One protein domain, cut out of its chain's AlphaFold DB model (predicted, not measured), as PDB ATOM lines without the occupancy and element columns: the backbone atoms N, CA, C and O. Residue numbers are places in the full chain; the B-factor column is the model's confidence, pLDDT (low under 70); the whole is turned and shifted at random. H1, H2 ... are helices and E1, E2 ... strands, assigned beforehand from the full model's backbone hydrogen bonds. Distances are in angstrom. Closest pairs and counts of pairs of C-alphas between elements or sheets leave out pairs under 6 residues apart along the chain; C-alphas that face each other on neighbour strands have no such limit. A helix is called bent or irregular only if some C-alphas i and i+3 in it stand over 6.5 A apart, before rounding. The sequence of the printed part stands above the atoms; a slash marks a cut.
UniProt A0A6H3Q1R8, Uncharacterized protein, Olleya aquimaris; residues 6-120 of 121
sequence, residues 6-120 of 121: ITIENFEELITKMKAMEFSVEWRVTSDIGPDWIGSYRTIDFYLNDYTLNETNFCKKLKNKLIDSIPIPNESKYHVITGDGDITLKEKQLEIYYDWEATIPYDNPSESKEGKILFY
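AT A GLANCE: This is residues 6 to 120 of the 121 residues of an uncharacterized protein of Olleya aquimaris (UniProt A0A6H3Q1R8). A long, twisted sheet of six strands makes the body; H2 packs on one face, reaching from E2 to the bent last part of E6, while H1 caps one end, near the start of E1 and the ends of E2 and E4. The tip of the hairpin E1 and E2 makes the other end of the long axis. The printed part has 115 residues, with two named helices and six named strands in the order H1 E1 E2 E3 H2 E4 E5 E6; the sheet runs E3 E2 E1 E4 E5 E6, all antiparallel. The class is mixed, helices and strands, in two layers, a sheet with H1 and H2 on one face. The whole is compact, with a radius of gyration of the C-alphas of 15.2 A, yet elongated in outline, spanning 45 by 27 by 24 A.

HOW THE PARTS SIT: H1, residues 11 to 18, is on the sheet, at a height of 4.4 A, only just above the sheet's level, and over none of its strands. Its closest C-alphas to E4, residues 80 to 90, are those of Ile 15 and Leu 89, 7.4 A apart. E1, residues 23 to 34, E2, residues 37 to 48, and E3, residues 51 to 53, form a meander, each strand the antiparallel neighbour of the one before. N 28 and O 43 are 3.0 A apart, and N 53 and O 46 2.9 A, both within hydrogen-bond range. H2, residues 57 to 69, is on the sheet too; the C-alphas of Ile 44 and Lys 63 are its closest to E2, at 6.8 A. H1 and H2 are close but not clearly touching, about perpendicular at 81 degrees, with the C-alphas of Phe 11 and Phe 58 closest at 7.7 A. E4 is antiparallel to E1, with N 27 and O 83 2.8 A apart. E4, E5, residues 93 to 103, and E6, residues 109 to 119, form a second meander; N 86 and O 97 are 2.9 A apart, and N 98 and O 115 2.9 A. E6 bends by 55 degrees at residue 116, and its Phe 119 is closest to H2, 7.3 A from Lys 65 between C-alphas. The edge strands E3 and E6 are apart. In H1 and H2 every O i to N i+4 pair is within hydrogen-bond range.

IN THESE COORDINATES: H1 begins with C-alpha 11 at (186.936, 291.098, 184.084) and is 10.4 A long. E1 measures 35.4 A, E2 36.2 A, E3 6.4 A and H2 18.5 A. E4 measures 31.5 A, E5 31.6 A and E6 27.3 A, ending with C-alpha 119 at (188.592, 285.914, 195.218).

THE WHOLE: The C-alphas farthest apart are those of Pro 35 and Glu 91, 49.4 A. The printed part has no cut and no long link. Residues 33 to 39 and 74 to 76 have pLDDT under 70, against a mean of 87.8 for the printed part.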
ATOM      1  N   ILE A   6     172.524 289.363 180.095       95.25
ATOM      2  CA  ILE A   6     173.680 290.185 179.743       95.25
ATOM      3  C   ILE A   6     174.890 289.284 179.518       95.25
ATOM      4  O   ILE A   6     175.084 288.296 180.219       95.25
ATOM      5  N   THR A   7     175.710 289.608 178.527       95.69
ATOM      6  CA  THR A   7     176.958 288.888 178.265       95.69
ATOM      7  C   THR A   7     178.117 289.689 178.839       95.69
ATOM      8  O   THR A   7     178.161 290.899 178.650       95.69
ATOM      9  N   ILE A   8     179.025 289.008 179.541       94.94
ATOM     10  CA  ILE A   8     180.270 289.567 180.073       94.94
ATOM     11  C   ILE A   8     181.407 288.640 179.652       94.94
ATOM     12  O   ILE A   8     181.435 287.463 180.028       94.94
ATOM     13  N   GLU A   9     182.340 289.152 178.860       95.12
ATOM     14  CA  GLU A   9     183.398 288.339 178.248       95.12
ATOM     15  C   GLU A   9     184.703 288.351 179.052       95.12
ATOM     16  O   GLU A   9     185.562 287.486 178.869       95.12
ATOM     17  N   ASN A  10     184.886 289.333 179.938       94.81
ATOM     18  CA  ASN A  10     186.115 289.502 180.709       94.81
ATOM     19  C   ASN A  10     185.910 290.343 181.982       94.81
ATOM     20  O   ASN A  10     184.854 290.927 182.223       94.81
ATOM     21  N   PHE A  11     186.969 290.421 182.791       93.69
ATOM     22  CA  PHE A  11     186.936 291.098 184.084       93.69
ATOM     23  C   PHE A  11     186.806 292.626 183.990       93.69
ATOM     24  O   PHE A  11     186.144 293.237 184.826       93.69
ATOM     25  N   GLU A  12     187.404 293.260 182.982       93.94
ATOM     26  CA  GLU A  12     187.323 294.718 182.813       93.94
ATOM     27  C   GLU A  12     185.901 295.163 182.459       93.94
ATOM     28  O   GLU A  12     185.408 296.179 182.966       93.94
ATOM     29  N   GLU A  13     185.216 294.373 181.631       95.12
ATOM     30  CA  GLU A  13     183.805 294.566 181.313       95.12
ATOM     31  C   GLU A  13     182.935 294.411 182.564       95.12
ATOM     32  O   GLU A  13     182.117 295.294 182.842       95.12
ATOM     33  N   LEU A  14     183.168 293.362 183.366       94.69
ATOM     34  CA  LEU A  14     182.474 293.156 184.639       94.69
ATOM     35  C   LEU A  14     182.638 294.369 185.564       94.69
ATOM     36  O   LEU A  14     181.645 294.956 185.988       94.69
ATOM     37  N   ILE A  15     183.881 294.799 185.815       93.75
ATOM     38  CA  ILE A  15     184.187 295.970 186.649       93.75
ATOM     39  C   ILE A  15     183.449 297.208 186.143       93.75
ATOM     40  O   ILE A  15     182.921 297.990 186.932       93.75
ATOM     41  N   THR A  16     183.421 297.414 184.827       94.75
ATOM     42  CA  THR A  16     182.760 298.577 184.230       94.75
ATOM     43  C   THR A  16     181.262 298.569 184.511       94.75
ATOM     44  O   THR A  16     180.712 299.618 184.843       94.75
ATOM     45  N   LYS A  17     180.606 297.404 184.437       94.44
ATOM     46  CA  LYS A  17     179.181 297.258 184.772       94.44
ATOM     47  C   LYS A  17     178.916 297.427 186.266       94.44
ATOM     48  O   LYS A  17     177.994 298.155 186.622       94.44
ATOM     49  N   MET A  18     179.773 296.868 187.119       94.00
ATOM     50  CA  MET A  18     179.668 296.967 188.581       94.00
ATOM     51  C   MET A  18     179.732 298.406 189.118       94.00
ATOM     52  O   MET A  18     179.339 298.663 190.249       94.00
ATOM     53  N   LYS A  19     180.193 299.384 188.323       92.62
ATOM     54  CA  LYS A  19     180.136 300.809 188.707       92.62
ATOM     55  C   LYS A  19     178.713 301.365 188.786       92.62
ATOM     56  O   LYS A  19     178.520 302.419 189.384       92.62
ATOM     57  N   ALA A  20     177.754 300.718 188.128       93.25
ATOM     58  CA  ALA A  20     176.373 301.185 188.021       93.25
ATOM     59  C   ALA A  20     175.335 300.092 188.323       93.25
ATOM     60  O   ALA A  20     174.137 300.363 188.271       93.25
ATOM     61  N   MET A  21     175.777 298.860 188.576       95.44
ATOM     62  CA  MET A  21     174.924 297.694 188.781       95.44
ATOM     63  C   MET A  21     175.449 296.898 189.972       95.44
ATOM     64  O   MET A  21     176.656 296.702 190.099       95.44
ATOM     65  N   GLU A  22     174.539 296.440 190.817       95.75
ATOM     66  CA  GLU A  22     174.813 295.487 191.882       95.75
ATOM     67  C   GLU A  22     175.119 294.132 191.255       95.75
ATOM     68  O   GLU A  22     174.483 293.738 190.277       95.75
ATOM     69  N   PHE A  23     176.135 293.449 191.774       96.19
ATOM     70  CA  PHE A  23     176.541 292.142 191.290       96.19
ATOM     71  C   PHE A  23     176.283 291.121 192.386       96.19
ATOM     72  O   PHE A  23     176.831 291.247 193.476       96.19
ATOM     73  N   SER A  24     175.463 290.125 192.095       96.56
ATOM     74  CA  SER A  24     175.102 289.082 193.043       96.56
ATOM     75  C   SER A  24     175.167 287.710 192.391       96.56
ATOM     76  O   SER A  24     175.356 287.551 191.177       96.56
ATOM     77  N   VAL A  25     175.067 286.692 193.224       95.25
ATOM     78  CA  VAL A  25     175.066 285.297 192.820       95.25
ATOM     79  C   VAL A  25     174.034 284.549 193.642       95.25
ATOM     80  O   VAL A  25     173.865 284.819 194.824       95.25
ATOM     81  N   GLU A  26     173.382 283.580 193.021       95.50
ATOM     82  CA  GLU A  26     172.555 282.597 193.707       95.50
ATOM     83  C   GLU A  26     173.037 281.203 193.324       95.50
ATOM     84  O   GLU A  26     173.509 280.963 192.205       95.50
ATOM     85  N   TRP A  27     172.919 280.252 194.240       93.25
ATOM     86  CA  TRP A  27     173.168 278.852 193.948       93.25
ATOM     87  C   TRP A  27     172.166 277.934 194.616       93.25
ATOM     88  O   TRP A  27     171.538 278.234 195.632       93.25
ATOM     89  N   ARG A  28     172.067 276.744 194.034       90.75
ATOM     90  CA  ARG A  28     171.297 275.646 194.589       90.75
ATOM     91  C   ARG A  28     172.034 274.337 194.381       90.75
ATOM     92  O   ARG A  28     172.533 274.086 193.290       90.75
ATOM     93  N   VAL A  29     172.064 273.487 195.400       88.25
ATOM     94  CA  VAL A  29     172.460 272.081 195.292       88.25
ATOM     95  C   VAL A  29     171.253 271.228 195.654       88.25
ATOM     96  O   VAL A  29     170.724 271.331 196.757       88.25
ATOM     97  N   THR A  30     170.804 270.400 194.719       86.75
ATOM     98  CA  THR A  30     169.706 269.450 194.926       86.75
ATOM     99  C   THR A  30     170.197 268.034 194.727       86.75
ATOM    100  O   THR A  30     171.062 267.783 193.888       86.75
ATOM    101  N   SER A  31     169.607 267.088 195.442       80.38
ATOM    102  CA  SER A  31     169.806 265.680 195.138       80.38
ATOM    103  C   SER A  31     169.162 265.336 193.806       80.38
ATOM    104  O   SER A  31     168.047 265.770 193.519       80.38
ATOM    105  N   ASP A  32     169.867 264.540 193.016       72.50
ATOM    106  CA  ASP A  32     169.316 263.898 191.832       72.50
ATOM    107  C   ASP A  32     169.315 262.386 192.076       72.50
ATOM    108  O   ASP A  32     170.311 261.818 192.538       72.50
ATOM    109  N   ILE A  33     168.160 261.757 191.870       64.50
ATOM    110  CA  ILE A  33     167.928 260.345 192.175       64.50
ATOM    111  C   ILE A  33     167.454 259.669 190.895       64.50
ATOM    112  O   ILE A  33     166.343 259.907 190.420       64.50
ATOM    113  N   GLY A  34     168.301 258.791 190.364       63.88
ATOM    114  CA  GLY A  34     167.961 257.881 189.280       63.88
ATOM    115  C   GLY A  34     167.736 256.450 189.782       63.88
ATOM    116  O   GLY A  34     168.021 256.145 190.938       63.88
ATOM    117  N   PRO A  35     167.264 255.540 188.911       57.69
ATOM    118  CA  PRO A  35     167.025 254.138 189.267       57.69
ATOM    119  C   PRO A  35     168.258 253.417 189.842       57.69
ATOM    120  O   PRO A  35     168.103 252.569 190.713       57.69
ATOM    121  N   ASP A  36     169.463 253.797 189.392       59.00
ATOM    122  CA  ASP A  36     170.732 253.128 189.727       59.00
ATOM    123  C   ASP A  36     171.800 254.076 190.315       59.00
ATOM    124  O   ASP A  36     172.972 253.707 190.410       59.00
ATOM    125  N   TRP A  37     171.445 255.313 190.687       61.16
ATOM    126  CA  TRP A  37     172.414 256.275 191.226       61.16
ATOM    127  C   TRP A  37     171.771 257.360 192.097       61.16
ATOM    128  O   TRP A  37     170.627 257.760 191.895       61.16
ATOM    129  N   ILE A  38     172.554 257.858 193.056       61.50
ATOM    130  CA  ILE A  38     172.268 259.069 193.830       61.50
ATOM    131  C   ILE A  38     173.404 260.036 193.530       61.50
ATOM    132  O   ILE A  38     174.570 259.700 193.742       61.50
ATOM    133  N   GLY A  39     173.081 261.220 193.031       65.38
ATOM    134  CA  GLY A  39     174.052 262.286 192.835       65.38
ATOM    135  C   GLY A  39     173.488 263.620 193.285       65.38
ATOM    136  O   GLY A  39     172.507 263.702 194.026       65.38
ATOM    137  N   SER A  40     174.154 264.697 192.901       79.19
ATOM    138  CA  SER A  40     173.712 266.046 193.224       79.19
ATOM    139  C   SER A  40     173.899 266.946 192.015       79.19
ATOM    140  O   SER A  40     174.899 266.857 191.303       79.19
ATOM    141  N   TYR A  41     172.916 267.801 191.785       84.19
ATOM    142  CA  TYR A  41     172.928 268.824 190.757       84.19
ATOM    143  C   TYR A  41     173.171 270.177 191.415       84.19
ATOM    144  O   TYR A  41     172.532 270.496 192.416       84.19
ATOM    145  N   ARG A  42     174.098 270.964 190.861       85.81
ATOM    146  CA  ARG A  42     174.417 272.312 191.340       85.81
ATOM    147  C   ARG A  42     174.130 273.336 190.249       85.81
ATOM    148  O   ARG A  42     174.683 273.233 189.155       85.81
ATOM    149  N   THR A  43     173.346 274.355 190.577       90.56
ATOM    150  CA  THR A  43     173.218 275.585 189.790       90.56
ATOM    151  C   THR A  43     173.945 276.717 190.492       90.56
ATOM    152  O   THR A  43     173.934 276.797 191.717       90.56
ATOM    153  N   ILE A  44     174.600 277.570 189.708       92.25
ATOM    154  CA  ILE A  44     175.174 278.839 190.156       92.25
ATOM    155  C   ILE A  44     174.852 279.838 189.064       92.25
ATOM    156  O   ILE A  44     175.293 279.651 187.925       92.25
ATOM    157  N   ASP A  45     174.126 280.883 189.415       94.31
ATOM    158  CA  ASP A  45     173.679 281.914 188.497       94.31
ATOM    159  C   ASP A  45     174.139 283.272 189.012       94.31
ATOM    160  O   ASP A  45     174.007 283.595 190.188       94.31
ATOM    161  N   PHE A  46     174.750 284.046 188.120       95.12
ATOM    162  CA  PHE A  46     175.251 285.380 188.420       95.12
ATOM    163  C   PHE A  46     174.281 286.426 187.881       95.12
ATOM    164  O   PHE A  46     173.750 286.267 186.776       95.12
ATOM    165  N   TYR A  47     174.127 287.526 188.610       96.00
ATOM    166  CA  TYR A  47     173.186 288.590 188.282       96.00
ATOM    167  C   TYR A  47     173.846 289.963 188.381       96.00
ATOM    168  O   TYR A  47     174.542 290.253 189.346       96.00
ATOM    169  N   LEU A  48     173.617 290.818 187.383       95.12
ATOM    170  CA  LEU A  48     173.887 292.257 187.448       95.12
ATOM    171  C   LEU A  48     172.545 292.993 187.520       95.12
ATOM    172  O   LEU A  48     171.861 293.120 186.499       95.12
ATOM    173  N   ASN A  49     172.152 293.467 188.703       94.12
ATOM    174  CA  ASN A  49     170.768 293.845 189.016       94.12
ATOM    175  C   ASN A  49     169.797 292.726 188.559       94.12
ATOM    176  O   ASN A  49     169.982 291.559 188.882       94.12
ATOM    177  N   ASP A  50     168.812 293.060 187.718       92.31
ATOM    178  CA  ASP A  50     167.818 292.119 187.184       92.31
ATOM    179  C   ASP A  50     168.289 291.322 185.946       92.31
ATOM    180  O   ASP A  50     167.460 290.703 185.266       92.31
ATOM    181  N   TYR A  51     169.572 291.403 185.567       94.88
ATOM    182  CA  TYR A  51     170.114 290.725 184.386       94.88
ATOM    183  C   TYR A  51     170.895 289.477 184.773       94.88
ATOM    184  O   TYR A  51     171.944 289.577 185.403       94.88
ATOM    185  N   THR A  52     170.459 288.313 184.301       94.69
ATOM    186  CA  THR A  52     171.238 287.078 184.439       94.69
ATOM    187  C   THR A  52     172.422 287.090 183.475       94.69
ATOM    188  O   THR A  52     172.276 287.426 182.293       94.69
ATOM    189  N   LEU A  53     173.607 286.722 183.957       94.38
ATOM    190  CA  LEU A  53     174.793 286.610 183.115       94.38
ATOM    191  C   LEU A  53     174.696 285.369 182.226       94.38
ATOM    192  O   LEU A  53     174.497 284.251 182.701       94.38
ATOM    193  N   ASN A  54     174.891 285.566 180.925       93.94
ATOM    194  CA  ASN A  54     175.033 284.473 179.974       93.94
ATOM    195  C   ASN A  54     176.314 283.680 180.245       93.94
ATOM    196  O   ASN A  54     177.350 284.227 180.621       93.94
ATOM    197  N   GLU A  55     176.258 282.383 179.963       92.19
ATOM    198  CA  GLU A  55     177.385 281.478 180.146       92.19
ATOM    199  C   GLU A  55     178.511 281.760 179.130       92.19
ATOM    200  O   GLU A  55     178.497 281.266 178.001       92.19
ATOM    201  N   THR A  56     179.517 282.537 179.538       93.75
ATOM    202  CA  THR A  56     180.772 282.750 178.794       93.75
ATOM    203  C   THR A  56     181.925 281.936 179.390       93.75
ATOM    204  O   THR A  56     181.831 281.394 180.493       93.75
ATOM    205  N   ASN A  57     183.068 281.863 178.695       93.75
ATOM    206  CA  ASN A  57     184.280 281.249 179.258       93.75
ATOM    207  C   ASN A  57     184.769 281.971 180.523       93.75
ATOM    208  O   ASN A  57     185.325 281.335 181.417       93.75
ATOM    209  N   PHE A  58     184.566 283.287 180.596       93.38
ATOM    210  CA  PHE A  58     184.847 284.070 181.792       93.38
ATOM    211  C   PHE A  58     183.905 283.682 182.938       93.38
ATOM    212  O   PHE A  58     184.381 283.354 184.023       93.38
ATOM    213  N   CYS A  59     182.595 283.596 182.678       91.06
ATOM    214  CA  CYS A  59     181.622 283.173 183.688       91.06
ATOM    215  C   CYS A  59     181.919 281.766 184.222       91.06
ATOM    216  O   CYS A  59     181.870 281.558 185.428       91.06
ATOM    217  N   LYS A  60     182.328 280.821 183.365       92.31
ATOM    218  CA  LYS A  60     182.755 279.474 183.793       92.31
ATOM    219  C   LYS A  60     183.900 279.508 184.798       92.31
ATOM    220  O   LYS A  60     183.856 278.817 185.812       92.31
ATOM    221  N   LYS A  61     184.934 280.309 184.523       92.19
ATOM    222  CA  LYS A  61     186.079 280.469 185.434       92.19
ATOM    223  C   LYS A  61     185.643 281.076 186.761       92.19
ATOM    224  O   LYS A  61     186.029 280.568 187.809       92.19
ATOM    225  N   LEU A  62     184.781 282.089 186.702       91.50
ATOM    226  CA  LEU A  62     184.218 282.736 187.880       91.50
ATOM    227  C   LEU A  62     183.404 281.752 188.738       91.50
ATOM    228  O   LEU A  62     183.621 281.682 189.945       91.50
ATOM    229  N   LYS A  63     182.534 280.939 188.115       91.50
ATOM    230  CA  LYS A  63     181.758 279.881 188.789       91.50
ATOM    231  C   LYS A  63     182.677 278.870 189.467       91.50
ATOM    232  O   LYS A  63     182.504 278.596 190.649       91.50
ATOM    233  N   ASN A  64     183.685 278.364 188.753       89.69
ATOM    234  CA  ASN A  64     184.644 277.410 189.317       89.69
ATOM    235  C   ASN A  64     185.400 278.004 190.506       89.69
ATOM    236  O   ASN A  64     185.535 277.359 191.539       89.69
ATOM    237  N   LYS A  65     185.833 279.263 190.399       89.75
ATOM    238  CA  LYS A  65     186.531 279.919 191.499       89.75
ATOM    239  C   LYS A  65     185.644 280.083 192.728       89.75
ATOM    240  O   LYS A  65     186.129 279.908 193.844       89.75
ATOM    241  N   LEU A  66     184.370 280.411 192.529       88.56
ATOM    242  CA  LEU A  66     183.395 280.522 193.608       88.56
ATOM    243  C   LEU A  66     183.156 279.166 194.279       88.56
ATOM    244  O   LEU A  66     183.199 279.093 195.503       88.56
ATOM    245  N   ILE A  67     183.009 278.098 193.488       86.56
ATOM    246  CA  ILE A  67     182.908 276.712 193.975       86.56
ATOM    247  C   ILE A  67     184.111 276.333 194.841       86.56
ATOM    248  O   ILE A  67     183.935 275.727 195.893       86.56
ATOM    249  N   ASP A  68     185.319 276.695 194.415       86.19
ATOM    250  CA  ASP A  68     186.545 276.372 195.151       86.19
ATOM    251  C   ASP A  68     186.696 277.195 196.439       86.19
ATOM    252  O   ASP A  68     187.430 276.805 197.348       86.19
ATOM    253  N   SER A  69     186.054 278.365 196.497       86.75
ATOM    254  CA  SER A  69     186.262 279.345 197.563       86.75
ATOM    255  C   SER A  69     185.194 279.259 198.649       86.75
ATOM    256  O   SER A  69     185.527 279.305 199.833       86.75
ATOM    257  N   ILE A  70     183.917 279.139 198.277       85.12
ATOM    258  CA  ILE A  70     182.822 279.057 199.245       85.12
ATOM    259  C   ILE A  70     182.690 277.603 199.705       85.12
ATOM    260  O   ILE A  70     182.566 276.707 198.871       85.12
ATOM    261  N   PRO A  71     182.673 277.339 201.022       82.75
ATOM    262  CA  PRO A  71     182.522 275.996 201.571       82.75
ATOM    263  C   PRO A  71     181.064 275.511 201.467       82.75
ATOM    264  O   PRO A  71     180.430 275.237 202.484       82.75
ATOM    265  N   ILE A  72     180.531 275.438 200.245       76.38
ATOM    266  CA  ILE A  72     179.213 274.880 199.932       76.38
ATOM    267  C   ILE A  72     179.377 273.360 199.855       76.38
ATOM    268  O   ILE A  72     180.238 272.883 199.104       76.38
ATOM    269  N   PRO A  73     178.565 272.568 200.571       75.06
ATOM    270  CA  PRO A  73     178.620 271.121 200.444       75.06
ATOM    271  C   PRO A  73     178.430 270.669 198.984       75.06
ATOM    272  O   PRO A  73     177.634 271.221 198.218       75.06
ATOM    273  N   ASN A  74     179.211 269.669 198.569       69.12
ATOM    274  CA  ASN A  74     179.180 269.138 197.199       69.12
ATOM    275  C   ASN A  74     178.029 268.163 196.953       69.12
ATOM    276  O   ASN A  74     177.656 267.927 195.806       69.12
ATOM    277  N   GLU A  75     177.457 267.622 198.020       69.88
ATOM    278  CA  GLU A  75     176.364 266.668 197.971       69.88
ATOM    279  C   GLU A  75     175.291 267.112 198.945       69.88
ATOM    280  O   GLU A  75     175.600 267.578 200.042       69.88
ATOM    281  N   SER A  76     174.035 266.942 198.552       68.88
ATOM    282  CA  SER A  76     172.916 267.350 199.397       68.88
ATOM    283  C   SER A  76     172.123 266.174 199.980       68.88
ATOM    284  O   SER A  76     171.443 266.369 200.976       68.88
ATOM    285  N   LYS A  77     172.309 264.925 199.516       73.75
ATOM    286  CA  LYS A  77     171.618 263.687 199.971       73.75
ATOM    287  C   LYS A  77     170.101 263.837 200.187       73.75
ATOM    288  O   LYS A  77     169.336 263.459 199.308       73.75
ATOM    289  N   TYR A  78     169.665 264.358 201.332       75.00
ATOM    290  CA  TYR A  78     168.256 264.610 201.673       75.00
ATOM    291  C   TYR A  78     167.891 266.098 201.766       75.00
ATOM    292  O   TYR A  78     166.721 266.437 201.905       75.00
ATOM    293  N   HIS A  79     168.887 266.973 201.715       81.06
ATOM    294  CA  HIS A  79     168.746 268.411 201.817       81.06
ATOM    295  C   HIS A  79     168.637 269.030 200.423       81.06
ATOM    296  O   HIS A  79     169.105 268.486 199.427       81.06
ATOM    297  N   VAL A  80     168.031 270.204 200.368       86.44
ATOM    298  CA  VAL A  80     168.262 271.201 199.336       86.44
ATOM    299  C   VAL A  80     169.153 272.251 199.973       86.44
ATOM    300  O   VAL A  80     168.846 272.742 201.056       86.44
ATOM    301  N   ILE A  81     170.267 272.564 199.322       89.56
ATOM    302  CA  ILE A  81     171.169 273.622 199.771       89.56
ATOM    303  C   ILE A  81     170.908 274.826 198.889       89.56
ATOM    304  O   ILE A  81     171.039 274.724 197.669       89.56
ATOM    305  N   THR A  82     170.543 275.949 199.478       92.19
ATOM    306  CA  THR A  82     170.380 277.225 198.780       92.19
ATOM    307  C   THR A  82     171.296 278.248 199.398       92.19
ATOM    308  O   THR A  82     171.542 278.218 200.599       92.19
ATOM    309  N   GLY A  83     171.806 279.149 198.581       93.25
ATOM    310  CA  GLY A  83     172.528 280.293 199.089       93.25
ATOM    311  C   GLY A  83     172.625 281.382 198.053       93.25
ATOM    312  O   GLY A  83     172.350 281.177 196.865       93.25
ATOM    313  N   ASP A  84     173.022 282.534 198.540       95.75
ATOM    314  CA  ASP A  84     173.180 283.740 197.768       95.75
ATOM    315  C   ASP A  84     174.394 284.515 198.268       95.75
ATOM    316  O   ASP A  84     174.999 284.218 199.307       95.75
ATOM    317  N   GLY A  85     174.818 285.481 197.466       95.62
ATOM    318  CA  GLY A  85     175.862 286.381 197.889       95.62
ATOM    319  C   GLY A  85     175.938 287.656 197.078       95.62
ATOM    320  O   GLY A  85     175.763 287.666 195.858       95.62
ATOM    321  N   ASP A  86     176.293 288.721 197.782       96.62
ATOM    322  CA  ASP A  86     176.575 290.032 197.224       96.62
ATOM    323  C   ASP A  86     178.063 290.152 196.917       96.62
ATOM    324  O   ASP A  86     178.925 289.918 197.772       96.62
ATOM    325  N   ILE A  87     178.381 290.548 195.689       95.69
ATOM    326  CA  ILE A  87     179.745 290.652 195.187       95.69
ATOM    327  C   ILE A  87     180.093 292.120 194.968       95.69
ATOM    328  O   ILE A  87     179.511 292.830 194.151       95.69
ATOM    329  N   THR A  88     181.131 292.572 195.660       95.12
ATOM    330  CA  THR A  88     181.636 293.944 195.577       95.12
ATOM    331  C   THR A  88     183.062 293.976 195.041       95.12
ATOM    332  O   THR A  88     183.792 292.985 195.081       95.12
ATOM    333  N   LEU A  89     183.471 295.125 194.498       92.75
ATOM    334  CA  LEU A  89     184.831 295.330 194.007       92.75
ATOM    335  C   LEU A  89     185.692 295.977 195.095       92.75
ATOM    336  O   LEU A  89     185.425 297.105 195.513       92.75
ATOM    337  N   LYS A  90     186.779 295.311 195.488       89.94
ATOM    338  CA  LYS A  90     187.744 295.821 196.466       89.94
ATOM    339  C   LYS A  90     189.159 295.646 195.941       89.94
ATOM    340  O   LYS A  90     189.591 294.533 195.685       89.94
ATOM    341  N   GLU A  91     189.867 296.753 195.720       82.69
ATOM    342  CA  GLU A  91     191.273 296.746 195.270       82.69
ATOM    343  C   GLU A  91     191.535 295.851 194.035       82.69
ATOM    344  O   GLU A  91     192.550 295.165 193.941       82.69
ATOM    345  N   LYS A  92     190.611 295.881 193.057       82.31
ATOM    346  CA  LYS A  92     190.605 295.038 191.837       82.31
ATOM    347  C   LYS A  92     190.385 293.537 192.079       82.31
ATOM    348  O   LYS A  92     190.660 292.736 191.193       82.31
ATOM    349  N   GLN A  93     189.875 293.160 193.239       89.44
ATOM    350  CA  GLN A  93     189.435 291.807 193.562       89.44
ATOM    351  C   GLN A  93     187.930 291.797 193.800       89.44
ATOM    352  O   GLN A  93     187.336 292.834 194.113       89.44
ATOM    353  N   LEU A  94     187.318 290.627 193.646       92.88
ATOM    354  CA  LEU A  94     185.916 290.433 193.976       92.88
ATOM    355  C   LEU A  94     185.820 289.975 195.428       92.88
ATOM    356  O   LEU A  94     186.488 289.032 195.845       92.88
ATOM    357  N   GLU A  95     185.012 290.676 196.208       94.81
ATOM    358  CA  GLU A  95     184.708 290.343 197.590       94.81
ATOM    359  C   GLU A  95     183.255 289.891 197.648       94.81
ATOM    360  O   GLU A  95     182.360 290.692 197.384       94.81
ATOM    361  N   ILE A  96     183.027 288.621 197.972       95.00
ATOM    362  CA  ILE A  96     181.687 288.078 198.174       95.00
ATOM    363  C   ILE A  96     181.367 288.040 199.661       95.00
ATOM    364  O   ILE A  96     182.144 287.499 200.452       95.00
ATOM    365  N   TYR A  97     180.233 288.619 200.030       96.31
ATOM    366  CA  TYR A  97     179.522 288.276 201.253       96.31
ATOM    367  C   TYR A  97     178.484 287.220 200.892       96.31
ATOM    368  O   TYR A  97     177.757 287.421 199.928       96.31
ATOM    369  N   TYR A  98     178.453 286.099 201.603       95.31
ATOM    370  CA  TYR A  98     177.531 285.008 201.307       95.31
ATOM    371  C   TYR A  98     176.780 284.540 202.539       95.31
ATOM    372  O   TYR A  98     177.309 284.624 203.649       95.31
ATOM    373  N   ASP A  99     175.626 283.937 202.290       95.44
ATOM    374  CA  ASP A  99     174.913 283.065 203.212       95.44
ATOM    375  C   ASP A  99     174.409 281.827 202.454       95.44
ATOM    376  O   ASP A  99     174.123 281.869 201.255       95.44
ATOM    377  N   TRP A 100     174.361 280.688 203.133       94.00
ATOM    378  CA  TRP A 100     173.690 279.503 202.628       94.00
ATOM    379  C   TRP A 100     173.080 278.698 203.760       94.00
ATOM    380  O   TRP A 100     173.585 278.665 204.881       94.00
ATOM    381  N   GLU A 101     172.038 277.958 203.417       92.19
ATOM    382  CA  GLU A 101     171.353 277.029 204.300       92.19
ATOM    383  C   GLU A 101     171.154 275.668 203.626       92.19
ATOM    384  O   GLU A 101     171.026 275.567 202.403       92.19
ATOM    385  N   ALA A 102     171.158 274.605 204.427       89.31
ATOM    386  CA  ALA A 102     170.792 273.257 204.024       89.31
ATOM    387  C   ALA A 102     169.494 272.855 204.724       89.31
ATOM    388  O   ALA A 102     169.417 272.804 205.952       89.31
ATOM    389  N   THR A 103     168.489 272.510 203.925       86.69
ATOM    390  CA  THR A 103     167.125 272.293 204.412       86.69
ATOM    391  C   THR A 103     166.582 270.979 203.874       86.69
ATOM    392  O   THR A 103     166.581 270.750 202.664       86.69
ATOM    393  N   ILE A 104     166.100 270.096 204.749       83.69
ATOM    394  CA  ILE A 104     165.288 268.951 204.311       83.69
ATOM    395  C   ILE A 104     163.930 269.510 203.871       83.69
ATOM    396  O   ILE A 104     163.357 270.318 204.603       83.69
ATOM    397  N   PRO A 105     163.382 269.129 202.701       77.75
ATOM    398  CA  PRO A 105     162.078 269.623 202.275       77.75
ATOM    399  C   PRO A 105     161.021 269.457 203.372       77.75
ATOM    400  O   PRO A 105     160.873 268.369 203.926       77.75
ATOM    401  N   TYR A 106     160.267 270.528 203.631       77.75
ATOM    402  CA  TYR A 106     159.232 270.609 204.675       77.75
ATOM    403  C   TYR A 106     159.743 270.615 206.128       77.75
ATOM    404  O   TYR A 106     158.929 270.493 207.042       77.75
ATOM    405  N   ASP A 107     161.046 270.800 206.344       82.19
ATOM    406  CA  ASP A 107     161.663 270.978 207.662       82.19
ATOM    407  C   ASP A 107     162.345 272.355 207.777       82.19
ATOM    408  O   ASP A 107     162.438 273.104 206.801       82.19
ATOM    409  N   ASN A 108     162.812 272.706 208.976       81.31
ATOM    410  CA  ASN A 108     163.662 273.879 209.182       81.31
ATOM    411  C   ASN A 108     165.095 273.621 208.675       81.31
ATOM    412  O   ASN A 108     165.531 272.465 208.637       81.31
ATOM    413  N   PRO A 109     165.860 274.681 208.344       80.69
ATOM    414  CA  PRO A 109     167.281 274.557 208.043       80.69
ATOM    415  C   PRO A 109     168.037 273.850 209.170       80.69
ATOM    416  O   PRO A 109     167.924 274.221 210.342       80.69
ATOM    417  N   SER A 110     168.803 272.821 208.819       83.38
ATOM    418  CA  SER A 110     169.597 272.027 209.764       83.38
ATOM    419  C   SER A 110     171.032 272.539 209.882       83.38
ATOM    420  O   SER A 110     171.655 272.404 210.936       83.38
ATOM    421  N   GLU A 111     171.541 273.157 208.819       87.88
ATOM    422  CA  GLU A 111     172.861 273.775 208.747       87.88
ATOM    423  C   GLU A 111     172.750 275.108 208.008       87.88
ATOM    424  O   GLU A 111     172.016 275.217 207.025       87.88
ATOM    425  N   SER A 112     173.501 276.110 208.451       90.12
ATOM    426  CA  SER A 112     173.672 277.358 207.715       90.12
ATOM    427  C   SER A 112     175.067 277.924 207.923       90.12
ATOM    428  O   SER A 112     175.767 277.572 208.885       90.12
ATOM    429  N   LYS A 113     175.505 278.775 206.997       92.62
ATOM    430  CA  LYS A 113     176.803 279.429 207.087       92.62
ATOM    431  C   LYS A 113     176.848 280.708 206.272       92.62
ATOM    432  O   LYS A 113     176.807 280.680 205.046       92.62
ATOM    433  N   GLU A 114     177.157 281.783 206.976       94.94
ATOM    434  CA  GLU A 114     177.526 283.056 206.381       94.94
ATOM    435  C   GLU A 114     179.042 283.273 206.399       94.94
ATOM    436  O   GLU A 114     179.796 282.679 207.185       94.94
ATOM    437  N   GLY A 115     179.519 284.143 205.519       94.56
ATOM    438  CA  GLY A 115     180.920 284.508 205.505       94.56
ATOM    439  C   GLY A 115     181.279 285.540 204.457       94.56
ATOM    440  O   GLY A 115     180.454 286.039 203.699       94.56
ATOM    441  N   LYS A 116     182.569 285.865 204.427       94.69
ATOM    442  CA  LYS A 116     183.115 286.859 203.516       94.69
ATOM    443  C   LYS A 116     184.443 286.397 202.945       94.69
ATOM    444  O   LYS A 116     185.330 286.001 203.703       94.69
ATOM    445  N   ILE A 117     184.578 286.418 201.623       92.56
ATOM    446  CA  ILE A 117     185.753 285.890 200.920       92.56
ATOM    447  C   ILE A 117     186.182 286.845 199.813       92.56
ATOM    448  O   ILE A 117     185.364 287.350 199.050       92.56
ATOM    449  N   LEU A 118     187.494 287.053 199.708       90.75
ATOM    450  CA  LEU A 118     188.122 287.696 198.560       90.75
ATOM    451  C   LEU A 118     188.556 286.630 197.559       90.75
ATOM    452  O   LEU A 118     189.235 285.668 197.924       90.75
ATOM    453  N   PHE A 119     188.195 286.809 196.294       83.75
ATOM    454  CA  PHE A 119     188.592 285.914 195.218       83.75
ATOM    455  C   PHE A 119     188.954 286.680 193.944       83.75
ATOM    456  O   PHE A 119     188.518 287.807 193.696       83.75
ATOM    457  N   TYR A 120     189.816 286.048 193.148       75.62
ATOM    458  CA  TYR A 120     190.296 286.587 191.883       75.62
ATOM    459  C   TYR A 120     189.649 285.818 190.724       75.62
ATOM    460  O   TYR A 120     189.711 284.585 190.756       75.62
TER     461      TYR A 120